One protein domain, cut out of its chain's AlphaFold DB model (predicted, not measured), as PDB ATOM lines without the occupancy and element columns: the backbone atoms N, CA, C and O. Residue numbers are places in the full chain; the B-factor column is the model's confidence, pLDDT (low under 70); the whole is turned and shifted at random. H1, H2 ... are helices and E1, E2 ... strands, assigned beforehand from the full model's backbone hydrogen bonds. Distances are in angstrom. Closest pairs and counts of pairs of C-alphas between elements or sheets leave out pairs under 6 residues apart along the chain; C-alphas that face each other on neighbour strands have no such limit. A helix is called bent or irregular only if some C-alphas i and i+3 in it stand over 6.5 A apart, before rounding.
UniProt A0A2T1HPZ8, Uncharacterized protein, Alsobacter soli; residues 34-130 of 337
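This is residues 34 to 130 of the 337 residues of an uncharacterized protein of Alsobacter soli (UniProt A0A2T1HPZ8). Three steeply crossed helices, H2, H3 and H4, make one side of this domain, with H2 touching both of the others; H5 packs on H2 and H1 packs on H5, and a small two-strand hairpin, E1 and E2, lies toward the opposite end of the longest axis. The printed part has 97 residues, with five named helices followed by two named strands, in the order H1 H2 H3 H4 H5 E1 E2. The sheet, E1 - E2, is antiparallel, and the class is mostly helix. The whole is compact, with a radius of gyration of the C-alphas of 13.4 A and spans of 35 by 30 by 20 A.

Begin at the hairpin of E1, residues 119 to 121, and E2, residues 127 to 129, which are antiparallel at 158 degrees; look there for N 120 and O 128, 3.1 A apart, and N 128 and O 120, 3.2 A, both within hydrogen-bond range. Go back along the chain over a tight link to H5, residues 107 to 115. H1, residues 34 to 40, touches H5 at a steep tilt of 64 degrees, the closest C-alphas being those of Leu 37 and Ala 111, 5.0 A apart. The hub is H2, residues 51 to 64; with residues 57 to 61 alone it touches H5, closest at the C-alphas of Phe 61 and Leu 110, 6.7 A. H4, residues 91 to 103, touches H2 at a steep tilt of 42 degrees, closest at the C-alphas of Ala 55 and Thr 94, 5.4 A. H3, residues 67 to 83, touches H4 and runs the opposite way, closest at the C-alphas of Val 81 and Arg 93, 5.0 A. H2 and H3 form a helical hairpin at 36 degrees, only just a steep tilt, and H2 touches H3 with residues 62 to 64 alone, closest at the C-alphas of Val 62 and Ser 70, 5.4 A. H1 and H2 are apart. Every O i to N i+4 pair is within hydrogen-bond range in H1, H2, H4 and H5, and 11 of 13 are in H3.

Find C-alpha 34 at (31.550, 1.875, 77.525), where H1 begins; it is 9.9 A long. H2 measures 19.8 A, H4 18.1 A and H5 12.2 A. H3, 24.4 A, begins at C-alpha 67, (13.557, 19.472, 72.870); it is irregular, with C-alphas 76 and 79 7.1 A apart and a kink of 40 degrees near residue 77. E1 and E2 each measure 6.6 A, and E2 ends at C-alpha 129, (20.752, -0.669, 93.991).

The C-alphas farthest apart, those of Pro 79 and Glu 130, are 36.8 A from each other. The printed part has no cut and no long link. Mean pLDDT of the printed part is 90.5, and residues 124 to 125 are under 70.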
ATOM      1  N   GLU A  34      30.781   2.660  76.555       85.31
ATOM      2  CA  GLU A  34      31.550   1.875  77.525       85.31
ATOM      3  C   GLU A  34      32.861   2.566  77.940       85.31
ATOM      4  O   GLU A  34      33.184   2.627  79.126       85.31
ATOM      5  N   ALA A  35      33.600   3.141  76.986       86.81
ATOM      6  CA  ALA A  35      34.801   3.912  77.293       86.81
ATOM      7  C   ALA A  35      34.466   5.160  78.129       86.81
ATOM      8  O   ALA A  35      35.173   5.458  79.091       86.81
ATOM      9  N   ALA A  36      33.356   5.840  77.823       90.50
ATOM     10  CA  ALA A  36      32.873   6.971  78.611       90.50
ATOM     11  C   ALA A  36      32.469   6.553  80.039       90.50
ATOM     12  O   ALA A  36      32.815   7.243  80.995       90.50
ATOM     13  N   LEU A  37      31.805   5.404  80.219       90.94
ATOM     14  CA  LEU A  37      31.481   4.862  81.546       90.94
ATOM     15  C   LEU A  37      32.740   4.557  82.364       90.94
ATOM     16  O   LEU A  37      32.836   4.977  83.516       90.94
ATOM     17  N   LYS A  38      33.729   3.891  81.758       88.81
ATOM     18  CA  LYS A  38      35.014   3.592  82.408       88.81
ATOM     19  C   LYS A  38      35.781   4.858  82.785       88.81
ATOM     20  O   LYS A  38      36.455   4.880  83.808       88.81
ATOM     21  N   GLN A  39      35.656   5.917  81.990       91.88
ATOM     22  CA  GLN A  39      36.268   7.209  82.285       91.88
ATOM     23  C   GLN A  39      35.572   7.938  83.443       91.88
ATOM     24  O   GLN A  39      36.246   8.516  84.291       91.88
ATOM     25  N   VAL A  40      34.236   7.942  83.475       93.62
ATOM     26  CA  VAL A  40      33.459   8.743  84.435       93.62
ATOM     27  C   VAL A  40      33.287   8.033  85.780       93.62
ATOM     28  O   VAL A  40      33.340   8.681  86.822       93.62
ATOM     29  N   CYS A  41      33.081   6.716  85.783       93.12
ATOM     30  CA  CYS A  41      32.776   5.956  86.996       93.12
ATOM     31  C   CYS A  41      33.359   4.535  86.992       93.12
ATOM     32  O   CYS A  41      32.608   3.558  87.084       93.12
ATOM     33  N   PRO A  42      34.697   4.395  86.958       88.00
ATOM     34  CA  PRO A  42      35.356   3.092  86.860       88.00
ATOM     35  C   PRO A  42      35.019   2.144  88.021       88.00
ATOM     36  O   PRO A  42      35.044   0.934  87.851       88.00
ATOM     37  N   ALA A  43      34.669   2.671  89.199       84.31
ATOM     38  CA  ALA A  43      34.383   1.864  90.386       84.31
ATOM     39  C   ALA A  43      32.996   1.187  90.385       84.31
ATOM     40  O   ALA A  43      32.749   0.331  91.229       84.31
ATOM     41  N   LYS A  44      32.082   1.576  89.483       85.94
ATOM     42  CA  LYS A  44      30.691   1.084  89.491       85.94
ATOM     43  C   LYS A  44      30.430  -0.111  88.569       85.94
ATOM     44  O   LYS A  44      29.353  -0.697  88.660       85.94
ATOM     45  N   ASN A  45      31.387  -0.446  87.699       84.69
ATOM     46  CA  ASN A  45      31.293  -1.484  86.663       84.69
ATOM     47  C   ASN A  45      29.951  -1.477  85.895       84.69
ATOM     48  O   ASN A  45      29.309  -2.512  85.708       84.69
ATOM     49  N   LEU A  46      29.474  -0.292  85.497       83.88
ATOM     50  CA  LEU A  46      28.156  -0.127  84.871       83.88
ATOM     51  C   LEU A  46      28.061  -0.742  83.464       83.88
ATOM     52  O   LEU A  46      26.967  -0.839  82.915       83.88
ATOM     53  N   GLU A  47      29.167  -1.210  82.887       77.75
ATOM     54  CA  GLU A  47      29.160  -2.062  81.690       77.75
ATOM     55  C   GLU A  47      28.362  -3.365  81.874       77.75
ATOM     56  O   GLU A  47      27.955  -3.984  80.895       77.75
ATOM     57  N   PHE A  48      28.103  -3.759  83.122       81.19
ATOM     58  CA  PHE A  48      27.357  -4.957  83.496       81.19
ATOM     59  C   PHE A  48      25.855  -4.727  83.694       81.19
ATOM     60  O   PHE A  48      25.140  -5.628  84.136       81.19
ATOM     61  N   LEU A  49      25.352  -3.529  83.381       85.31
ATOM     62  CA  LEU A  49      23.933  -3.222  83.507       85.31
ATOM     63  C   LEU A  49      23.075  -4.148  82.644       85.31
ATOM     64  O   LEU A  49      23.341  -4.377  81.462       85.31
ATOM     65  N   LYS A  50      21.980  -4.632  83.235       84.56
ATOM     66  CA  LYS A  50      21.009  -5.448  82.510       84.56
ATOM     67  C   LYS A  50      20.413  -4.655  81.334       84.56
ATOM     68  O   LYS A  50      20.164  -3.453  81.486       84.56
ATOM     69  N   PRO A  51      20.136  -5.306  80.186       84.75
ATOM     70  CA  PRO A  51      19.634  -4.623  78.995       84.75
ATOM     71  C   PRO A  51      18.370  -3.784  79.222       84.75
ATOM     72  O   PRO A  51      18.248  -2.713  78.642       84.75
ATOM     73  N   ASP A  52      17.454  -4.227  80.085       85.69
ATOM     74  CA  ASP A  52      16.214  -3.515  80.418       85.69
ATOM     75  C   ASP A  52      16.468  -2.222  81.207       85.69
ATOM     76  O   ASP A  52      15.832  -1.195  80.962       85.69
ATOM     77  N   VAL A  53      17.437  -2.246  82.127       90.44
ATOM     78  CA  VAL A  53      17.856  -1.062  82.883       90.44
ATOM     79  C   VAL A  53      18.567  -0.083  81.956       90.44
ATOM     80  O   VAL A  53      18.234   1.099  81.947       90.44
ATOM     81  N   LEU A  54      19.487  -0.576  81.120       92.75
ATOM     82  CA  LEU A  54      20.166   0.235  80.112       92.75
ATOM     83  C   LEU A  54      19.160   0.905  79.162       92.75
ATOM     84  O   LEU A  54      19.261   2.109  78.931       92.75
ATOM     85  N   ALA A  55      18.176   0.157  78.656       93.00
ATOM     86  CA  ALA A  55      17.130   0.669  77.774       93.00
ATOM     87  C   ALA A  55      16.312   1.779  78.447       93.00
ATOM     88  O   ALA A  55      16.223   2.891  77.923       93.00
ATOM     89  N   ARG A  56      15.777   1.511  79.647       94.56
ATOM     90  CA  ARG A  56      14.975   2.478  80.415       94.56
ATOM     91  C   ARG A  56      15.731   3.767  80.713       94.56
ATOM     92  O   ARG A  56      15.187   4.851  80.518       94.56
ATOM     93  N   GLU A  57      16.965   3.662  81.195       95.62
ATOM     94  CA  GLU A  57      17.759   4.833  81.576       95.62
ATOM     95  C   GLU A  57      18.243   5.619  80.350       95.62
ATOM     96  O   GLU A  57      18.302   6.850  80.387       95.62
ATOM     97  N   THR A  58      18.494   4.939  79.225       96.19
ATOM     98  CA  THR A  58      18.772   5.597  77.939       96.19
ATOM     99  C   THR A  58      17.548   6.365  77.437       96.19
ATOM    100  O   THR A  58      17.664   7.537  77.078       96.19
ATOM    101  N   ASP A  59      16.354   5.768  77.473       96.44
ATOM    102  CA  ASP A  59      15.108   6.447  77.091       96.44
ATOM    103  C   ASP A  59      14.800   7.640  78.019       96.44
ATOM    104  O   ASP A  59      14.381   8.711  77.557       96.44
ATOM    105  N   ALA A  60      15.055   7.495  79.324       96.88
ATOM    106  CA  ALA A  60      14.909   8.567  80.308       96.88
ATOM    107  C   ALA A  60      15.926   9.700  80.093       96.88
ATOM    108  O   ALA A  60      15.590  10.874  80.280       96.88
ATOM    109  N   PHE A  61      17.155   9.374  79.678       97.44
ATOM    110  CA  PHE A  61      18.148  10.356  79.252       97.44
ATOM    111  C   PHE A  61      17.656  11.148  78.049       97.44
ATOM    112  O   PHE A  61      17.544  12.368  78.142       97.44
ATOM    113  N   VAL A  62      17.292  10.464  76.959       97.69
ATOM    114  CA  VAL A  62      16.847  11.112  75.717       97.69
ATOM    115  C   VAL A  62      15.618  11.985  75.956       97.69
ATOM    116  O   VAL A  62      15.512  13.064  75.380       97.69
ATOM    117  N   SER A  63      14.701  11.553  76.821       96.94
ATOM    118  CA  SER A  63      13.500  12.325  77.165       96.94
ATOM    119  C   SER A  63      13.783  13.540  78.057       96.94
ATOM    120  O   SER A  63      12.973  14.459  78.079       96.94
ATOM    121  N   GLY A  64      14.909  13.557  78.776       97.31
ATOM    122  CA  GLY A  64      15.336  14.686  79.608       97.31
ATOM    123  C   GLY A  64      16.236  15.702  78.898       97.31
ATOM    124  O   GLY A  64      16.600  16.704  79.508       97.31
ATOM    125  N   LEU A  65      16.626  15.453  77.644       97.31
ATOM    126  CA  LEU A  65      17.395  16.407  76.841       97.31
ATOM    127  C   LEU A  65      16.528  17.610  76.418       97.31
ATOM    128  O   LEU A  65      15.305  17.476  76.320       97.31
ATOM    129  N   PRO A  66      17.143  18.760  76.072       97.81
ATOM    130  CA  PRO A  66      16.457  19.842  75.367       97.81
ATOM    131  C   PRO A  66      15.650  19.331  74.163       97.81
ATOM    132  O   PRO A  66      16.026  18.350  73.510       97.81
ATOM    133  N   GLN A  67      14.514  19.970  73.868       97.56
ATOM    134  CA  GLN A  67      13.557  19.472  72.870       97.56
ATOM    135  C   GLN A  67      14.185  19.306  71.473       97.56
ATOM    136  O   GLN A  67      13.891  18.343  70.766       97.56
ATOM    137  N   ASP A  68      15.080  20.211  71.084       97.81
ATOM    138  CA  ASP A  68      15.824  20.148  69.827       97.81
ATOM    139  C   ASP A  68      16.798  18.957  69.793       97.81
ATOM    140  O   ASP A  68      16.845  18.220  68.805       97.81
ATOM    141  N   GLN A  69      17.527  18.707  70.885       97.69
ATOM    142  CA  GLN A  69      18.477  17.597  70.982       97.69
ATOM    143  C   GLN A  69      17.777  16.239  71.044       97.69
ATOM    144  O   GLN A  69      18.141  15.325  70.303       97.69
ATOM    145  N   SER A  70      16.743  16.105  71.879       98.00
ATOM    146  CA  SER A  70      15.952  14.872  71.987       98.00
ATOM    147  C   SER A  70      15.316  14.496  70.646       98.00
ATOM    148  O   SER A  70      15.369  13.330  70.247       98.00
ATOM    149  N   LYS A  71      14.788  15.481  69.902       97.88
ATOM    150  CA  LYS A  71      14.282  15.284  68.540       97.88
ATOM    151  C   LYS A  71      15.384  14.794  67.599       97.88
ATOM    152  O   LYS A  71      15.178  13.794  66.920       97.88
ATOM    153  N   ARG A  72      16.564  15.427  67.597       97.75
ATOM    154  CA  ARG A  72      17.703  15.004  66.753       97.75
ATOM    155  C   ARG A  72      18.148  13.572  67.041       97.75
ATOM    156  O   ARG A  72      18.378  12.822  66.098       97.75
ATOM    157  N   VAL A  73      18.240  13.175  68.315       97.81
ATOM    158  CA  VAL A  73      18.576  11.789  68.693       97.81
ATOM    159  C   VAL A  73      17.536  10.816  68.133       97.81
ATOM    160  O   VAL A  73      17.909   9.819  67.517       97.81
ATOM    161  N   ARG A  74      16.239  11.108  68.314       97.88
ATOM    162  CA  ARG A  74      15.140  10.249  67.839       97.88
ATOM    163  C   ARG A  74      15.108  10.144  66.316       97.88
ATOM    164  O   ARG A  74      14.985   9.036  65.804       97.88
ATOM    165  N   ASP A  75      15.266  11.259  65.607       97.81
ATOM    166  CA  ASP A  75      15.275  11.292  64.141       97.81
ATOM    167  C   ASP A  75      16.443  10.469  63.573       97.81
ATOM    168  O   ASP A  75      16.247   9.675  62.654       97.81
ATOM    169  N   LEU A  76      17.641  10.592  64.158       96.88
ATOM    170  CA  LEU A  76      18.813   9.802  63.759       96.88
ATOM    171  C   LEU A  76      18.671   8.318  64.110       96.88
ATOM    172  O   LEU A  76      19.121   7.462  63.355       96.88
ATOM    173  N   ALA A  77      18.057   7.999  65.254       96.94
ATOM    174  CA  ALA A  77      17.868   6.616  65.685       96.94
ATOM    175  C   ALA A  77      16.771   5.905  64.885       96.94
ATOM    176  O   ALA A  77      16.810   4.681  64.759       96.94
ATOM    177  N   LYS A  78      15.801   6.652  64.340       97.44
ATOM    178  CA  LYS A  78      14.593   6.114  63.710       97.44
ATOM    179  C   LYS A  78      14.860   4.999  62.688       97.44
ATOM    180  O   LYS A  78      14.250   3.949  62.856       97.44
ATOM    181  N   PRO A  79      15.772   5.131  61.704       95.94
ATOM    182  CA  PRO A  79      16.021   4.053  60.745       95.94
ATOM    183  C   PRO A  79      16.503   2.757  61.411       95.94
ATOM    184  O   PRO A  79      16.065   1.672  61.038       95.94
ATOM    185  N   GLY A  80      17.372   2.864  62.423       91.94
ATOM    186  CA  GLY A  80      17.858   1.709  63.179       91.94
ATOM    187  C   GLY A  80      16.770   1.087  64.056       91.94
ATOM    188  O   GLY A  80      16.644  -0.131  64.103       91.94
ATOM    189  N   VAL A  81      15.942   1.912  64.701       95.50
ATOM    190  CA  VAL A  81      14.796   1.445  65.495       95.50
ATOM    191  C   VAL A  81      13.752   0.753  64.615       95.50
ATOM    192  O   VAL A  81      13.271  -0.316  64.981       95.50
ATOM    193  N   ASP A  82      13.443   1.316  63.447       94.69
ATOM    194  CA  ASP A  82      12.510   0.731  62.482       94.69
ATOM    195  C   ASP A  82      13.054  -0.613  61.947       94.69
ATOM    196  O   ASP A  82      12.305  -1.580  61.833       94.69
ATOM    197  N   ALA A  83      14.368  -0.720  61.703       91.38
ATOM    198  CA  ALA A  83      15.019  -1.977  61.314       91.38
ATOM    199  C   ALA A  83      14.993  -3.052  62.420       91.38
ATOM    200  O   ALA A  83      15.076  -4.243  62.128       91.38
ATOM    201  N   CYS A  84      14.851  -2.643  63.682       90.62
ATOM    202  CA  CYS A  84      14.686  -3.539  64.825       90.62
ATOM    203  C   CYS A  84      13.231  -3.995  65.045       90.62
ATOM    204  O   CYS A  84      12.967  -4.722  66.008       90.62
ATOM    205  N   ALA A  85      12.278  -3.586  64.198       91.19
ATOM    206  CA  ALA A  85      10.889  -4.016  64.317       91.19
ATOM    207  C   ALA A  85      10.785  -5.554  64.275       91.19
ATOM    208  O   ALA A  85      11.265  -6.206  63.349       91.19
ATOM    209  N   GLY A  86      10.162  -6.142  65.300       86.06
ATOM    210  CA  GLY A  86      10.047  -7.598  65.456       86.06
ATOM    211  C   GLY A  86      11.184  -8.264  66.242       86.06
ATOM    212  O   GLY A  86      11.163  -9.485  66.412       86.06
ATOM    213  N   SER A  87      12.157  -7.501  66.755       81.94
ATOM    214  CA  SER A  87      13.072  -8.001  67.788       81.94
ATOM    215  C   SER A  87      12.294  -8.360  69.059       81.94
ATOM    216  O   SER A  87      11.396  -7.628  69.467       81.94
ATOM    217  N   ALA A  88      12.638  -9.490  69.683       78.00
ATOM    218  CA  ALA A  88      11.995  -9.955  70.915       78.00
ATOM    219  C   ALA A  88      12.469  -9.191  72.163       78.00
ATOM    220  O   ALA A  88      11.833  -9.273  73.211       78.00
ATOM    221  N   ASP A  89      13.584  -8.471  72.055       81.44
ATOM    222  CA  ASP A  89      14.198  -7.729  73.147       81.44
ATOM    223  C   ASP A  89      14.560  -6.293  72.733       81.44
ATOM    224  O   ASP A  89      14.835  -5.999  71.560       81.44
ATOM    225  N   ASP A  90      14.573  -5.403  73.729       86.88
ATOM    226  CA  ASP A  90      14.857  -3.973  73.573       86.88
ATOM    227  C   ASP A  90      16.334  -3.674  73.267       86.88
ATOM    228  O   ASP A  90      16.684  -2.513  73.032       86.88
ATOM    229  N   SER A  91      17.227  -4.676  73.240       84.75
ATOM    230  CA  SER A  91      18.663  -4.427  73.054       84.75
ATOM    231  C   SER A  91      18.968  -3.864  71.666       84.75
ATOM    232  O   SER A  91      19.751  -2.921  71.556       84.75
ATOM    233  N   CYS A  92      18.285  -4.350  70.622       88.62
ATOM    234  CA  CYS A  92      18.435  -3.844  69.253       88.62
ATOM    235  C   CYS A  92      18.055  -2.357  69.170       88.62
ATOM    236  O   CYS A  92      18.836  -1.525  68.703       88.62
ATOM    237  N   ARG A  93      16.877  -2.002  69.702       94.75
ATOM    238  CA  ARG A  93      16.390  -0.618  69.740       94.75
ATOM    239  C   ARG A  93      17.330   0.276  70.552       94.75
ATOM    240  O   ARG A  93      17.675   1.368  70.107       94.75
ATOM    241  N   THR A  94      17.767  -0.198  71.716       94.50
ATOM    242  CA  THR A  94      18.691   0.532  72.594       94.50
ATOM    243  C   THR A  94      20.028   0.781  71.903       94.50
ATOM    244  O   THR A  94      20.537   1.899  71.945       94.50
ATOM    245  N   ALA A  95      20.570  -0.210  71.189       90.50
ATOM    246  CA  ALA A  95      21.803  -0.063  70.421       90.50
ATOM    247  C   ALA A  95      21.678   1.005  69.321       90.50
ATOM    248  O   ALA A  95      22.587   1.819  69.158       90.50
ATOM    249  N   ALA A  96      20.542   1.057  68.615       93.88
ATOM    250  CA  ALA A  96      20.278   2.102  67.625       93.88
ATOM    251  C   ALA A  96      20.270   3.507  68.256       93.88
ATOM    252  O   ALA A  96      20.893   4.430  67.731       93.88
ATOM    253  N   VAL A  97      19.628   3.666  69.420       96.94
ATOM    254  CA  VAL A  97      19.601   4.944  70.153       96.94
ATOM    255  C   VAL A  97      20.994   5.334  70.657       96.94
ATOM    256  O   VAL A  97      21.409   6.479  70.474       96.94
ATOM    257  N   LEU A  98      21.752   4.394  71.232       94.75
ATOM    258  CA  LEU A  98      23.129   4.628  71.680       94.75
ATOM    259  C   LEU A  98      24.052   5.032  70.521       94.75
ATOM    260  O   LEU A  98      24.921   5.887  70.702       94.75
ATOM    261  N   GLY A  99      23.837   4.474  69.325       90.75
ATOM    262  CA  GLY A  99      24.525   4.890  68.101       90.75
ATOM    263  C   GLY A  99      24.303   6.370  67.781       90.75
ATOM    264  O   GLY A  99      25.267   7.098  67.544       90.75
ATOM    265  N   SER A 100      23.057   6.842  67.859       95.31
ATOM    266  CA  SER A 100      22.713   8.256  67.647       95.31
ATOM    267  C   SER A 100      23.252   9.178  68.740       95.31
ATOM    268  O   SER A 100      23.711  10.278  68.442       95.31
ATOM    269  N   ILE A 101      23.240   8.733  70.000       95.75
ATOM    270  CA  ILE A 101      23.846   9.462  71.125       95.75
ATOM    271  C   ILE A 101      25.348   9.641  70.888       95.75
ATOM    272  O   ILE A 101      25.858  10.750  71.044       95.75
ATOM    273  N   ARG A 102      26.048   8.583  70.462       93.56
ATOM    274  CA  ARG A 102      27.473   8.653  70.109       93.56
ATOM    275  C   ARG A 102      27.717   9.589  68.932       93.56
ATOM    276  O   ARG A 102      28.639  10.390  68.982       93.56
ATOM    277  N   TYR A 103      26.889   9.513  67.891       92.75
ATOM    278  CA  TYR A 103      27.012  10.380  66.715       92.75
ATOM    279  C   TYR A 103      26.892  11.874  67.062       92.75
ATOM    280  O   TYR A 103      27.543  12.707  66.438       92.75
ATOM    281  N   LEU A 104      26.070  12.213  68.057       95.06
ATOM    282  CA  LEU A 104      25.872  13.584  68.533       95.06
ATOM    283  C   LEU A 104      26.826  13.996  69.667       95.06
ATOM    284  O   LEU A 104      26.612  15.052  70.255       95.06
ATOM    285  N   ASP A 105      27.840  13.182  69.977       94.69
ATOM    286  CA  ASP A 105      28.809  13.416  71.058       94.69
ATOM    287  C   ASP A 105      28.160  13.575  72.453       94.69
ATOM    288  O   ASP A 105      28.604  14.318  73.324       94.69
ATOM    289  N   LEU A 106      27.057  12.855  72.683       95.81
ATOM    290  CA  LEU A 106      26.307  12.874  73.945       95.81
ATOM    291  C   LEU A 106      26.688  11.714  74.882       95.81
ATOM    292  O   LEU A 106      26.079  11.548  75.943       95.81
ATOM    293  N   SER A 107      27.681  10.896  74.515       94.50
ATOM    294  CA  SER A 107      28.082   9.707  75.280       94.50
ATOM    295  C   SER A 107      28.609  10.041  76.677       94.50
ATOM    296  O   SER A 107      28.302   9.312  77.619       94.50
ATOM    297  N   LEU A 108      29.340  11.151  76.837       94.62
ATOM    298  CA  LEU A 108      29.855  11.576  78.143       94.62
ATOM    299  C   LEU A 108      28.723  12.015  79.084       94.62
ATOM    300  O   LEU A 108      28.678  11.584  80.234       94.62
ATOM    301  N   SER A 109      27.771  12.808  78.583       95.94
ATOM    302  CA  SER A 109      26.588  13.240  79.342       95.94
ATOM    303  C   SER A 109      25.713  12.056  79.757       95.94
ATOM    304  O   SER A 109      25.221  12.003  80.885       95.94
ATOM    305  N   LEU A 110      25.553  11.070  78.865       96.12
ATOM    306  CA  LEU A 110      24.870   9.822  79.192       96.12
ATOM    307  C   LEU A 110      25.614   9.070  80.306       96.12
ATOM    308  O   LEU A 110      24.998   8.690  81.300       96.12
ATOM    309  N   ALA A 111      26.935   8.899  80.185       94.88
ATOM    310  CA  ALA A 111      27.752   8.206  81.183       94.88
ATOM    311  C   ALA A 111      27.700   8.881  82.566       94.88
ATOM    312  O   ALA A 111      27.559   8.192  83.573       94.88
ATOM    313  N   GLN A 112      27.724  10.216  82.628       95.50
ATOM    314  CA  GLN A 112      27.533  10.974  83.873       95.50
ATOM    315  C   GLN A 112      26.175  10.695  84.521       95.50
ATOM    316  O   GLN A 112      26.101  10.500  85.735       95.50
ATOM    317  N   ARG A 113      25.105  10.615  83.723       95.25
ATOM    318  CA  ARG A 113      23.777  10.266  84.238       95.25
ATOM    319  C   ARG A 113      23.731   8.841  84.786       95.25
ATOM    320  O   ARG A 113      23.193   8.641  85.868       95.25
ATOM    321  N   PHE A 114      24.326   7.877  84.087       94.62
ATOM    322  CA  PHE A 114      24.441   6.503  84.584       94.62
ATOM    323  C   PHE A 114      25.272   6.424  85.870       94.62
ATOM    324  O   PHE A 114      24.877   5.750  86.816       94.62
ATOM    325  N   CYS A 115      26.370   7.176  85.952       94.19
ATOM    326  CA  CYS A 115      27.180   7.296  87.163       94.19
ATOM    327  C   CYS A 115      26.379   7.848  88.353       94.19
ATOM    328  O   CYS A 115      26.626   7.453  89.493       94.19
ATOM    329  N   ALA A 116      25.413   8.738  88.117       94.44
ATOM    330  CA  ALA A 116      24.557   9.282  89.169       94.44
ATOM    331  C   ALA A 116      23.510   8.280  89.691       94.44
ATOM    332  O   ALA A 116      22.906   8.525  90.734       94.44
ATOM    333  N   LEU A 117      23.299   7.147  89.012       92.12
ATOM    334  CA  LEU A 117      22.377   6.122  89.492       92.12
ATOM    335  C   LEU A 117      22.924   5.491  90.785       92.12
ATOM    336  O   LEU A 117      24.128   5.212  90.875       92.12
ATOM    337  N   PRO A 118      22.063   5.216  91.782       92.31
ATOM    338  CA  PRO A 118      22.444   4.534  93.015       92.31
ATOM    339  C   PRO A 118      22.577   3.028  92.757       92.31
ATOM    340  O   PRO A 118      21.913   2.216  93.391       92.31
ATOM    341  N   MET A 119      23.371   2.652  91.759       88.75
ATOM    342  CA  MET A 119      23.648   1.272  91.401       88.75
ATOM    343  C   MET A 119      25.145   1.040  91.355       88.75
ATOM    344  O   MET A 119      25.901   1.874  90.847       88.75
ATOM    345  N   THR A 120      25.525  -0.131  91.841       88.25
ATOM    346  CA  THR A 120      26.892  -0.623  91.804       88.25
ATOM    347  C   THR A 120      26.813  -2.069  91.338       88.25
ATOM    348  O   THR A 120      26.101  -2.885  91.926       88.25
ATOM    349  N   CYS A 121      27.488  -2.378  90.233       84.75
ATOM    350  CA  CYS A 121      27.533  -3.727  89.698       84.75
ATOM    351  C   CYS A 121      28.823  -4.397  90.157       84.75
ATOM    352  O   CYS A 121      29.926  -3.887  89.945       84.75
ATOM    353  N   ARG A 122      28.688  -5.546  90.817       79.62
ATOM    354  CA  ARG A 122      29.828  -6.406  91.139       79.62
ATOM    355  C   ARG A 122      30.169  -7.309  89.956       79.62
ATOM    356  O   ARG A 122      31.342  -7.535  89.677       79.62
ATOM    357  N   ASP A 123      29.131  -7.778  89.269       75.00
ATOM    358  CA  ASP A 123      29.179  -8.560  88.036       75.00
ATOM    359  C   ASP A 123      27.869  -8.376  87.232       75.00
ATOM    360  O   ASP A 123      27.004  -7.589  87.613       75.00
ATOM    361  N   TRP A 124      27.723  -9.097  86.113       55.38
ATOM    362  CA  TRP A 124      26.565  -9.042  85.199       55.38
ATOM    363  C   TRP A 124      25.209  -9.379  85.842       55.38
ATOM    364  O   TRP A 124      24.153  -8.961  85.359       55.38
ATOM    365  N   PHE A 125      25.203 -10.190  86.898       58.47
ATOM    366  CA  PHE A 125      23.974 -10.628  87.558       58.47
ATOM    367  C   PHE A 125      23.702  -9.849  88.840       58.47
ATOM    368  O   PHE A 125      22.530  -9.694  89.206       58.47
ATOM    369  N   ASP A 126      24.754  -9.331  89.466       73.75
ATOM    370  CA  ASP A 126      24.713  -8.629  90.741       73.75
ATOM    371  C   ASP A 126      24.974  -7.127  90.572       73.75
ATOM    372  O   ASP A 126      25.990  -6.567  90.994       73.75
ATOM    373  N   CYS A 127      24.019  -6.466  89.915       83.44
ATOM    374  CA  CYS A 127      23.817  -5.032  90.060       83.44
ATOM    375  C   CYS A 127      22.803  -4.824  91.177       83.44
ATOM    376  O   CYS A 127      21.606  -5.073  91.001       83.44
ATOM    377  N   SER A 128      23.286  -4.370  92.324       83.75
ATOM    378  CA  SER A 128      22.413  -3.951  93.409       83.75
ATOM    379  C   SER A 128      22.168  -2.456  93.280       83.75
ATOM    380  O   SER A 128      23.062  -1.679  92.932       83.75
ATOM    381  N   THR A 129      20.928  -2.045  93.549       84.81
ATOM    382  CA  THR A 129      20.752  -0.669  93.991       84.81
ATOM    383  C   THR A 129      21.444  -0.599  95.336       84.81
ATOM    384  O   THR A 129      21.176  -1.429  96.212       84.81
ATOM    385  N   GLU A 130      22.373   0.338  95.480       73.81
ATOM    386  CA  GLU A 130      22.903   0.693  96.781       73.81
ATOM    387  C   GLU A 130      21.709   1.297  97.510       73.81
ATOM    388  O   GLU A 130      21.410   2.485  97.400       73.81
TER     389      GLU A 130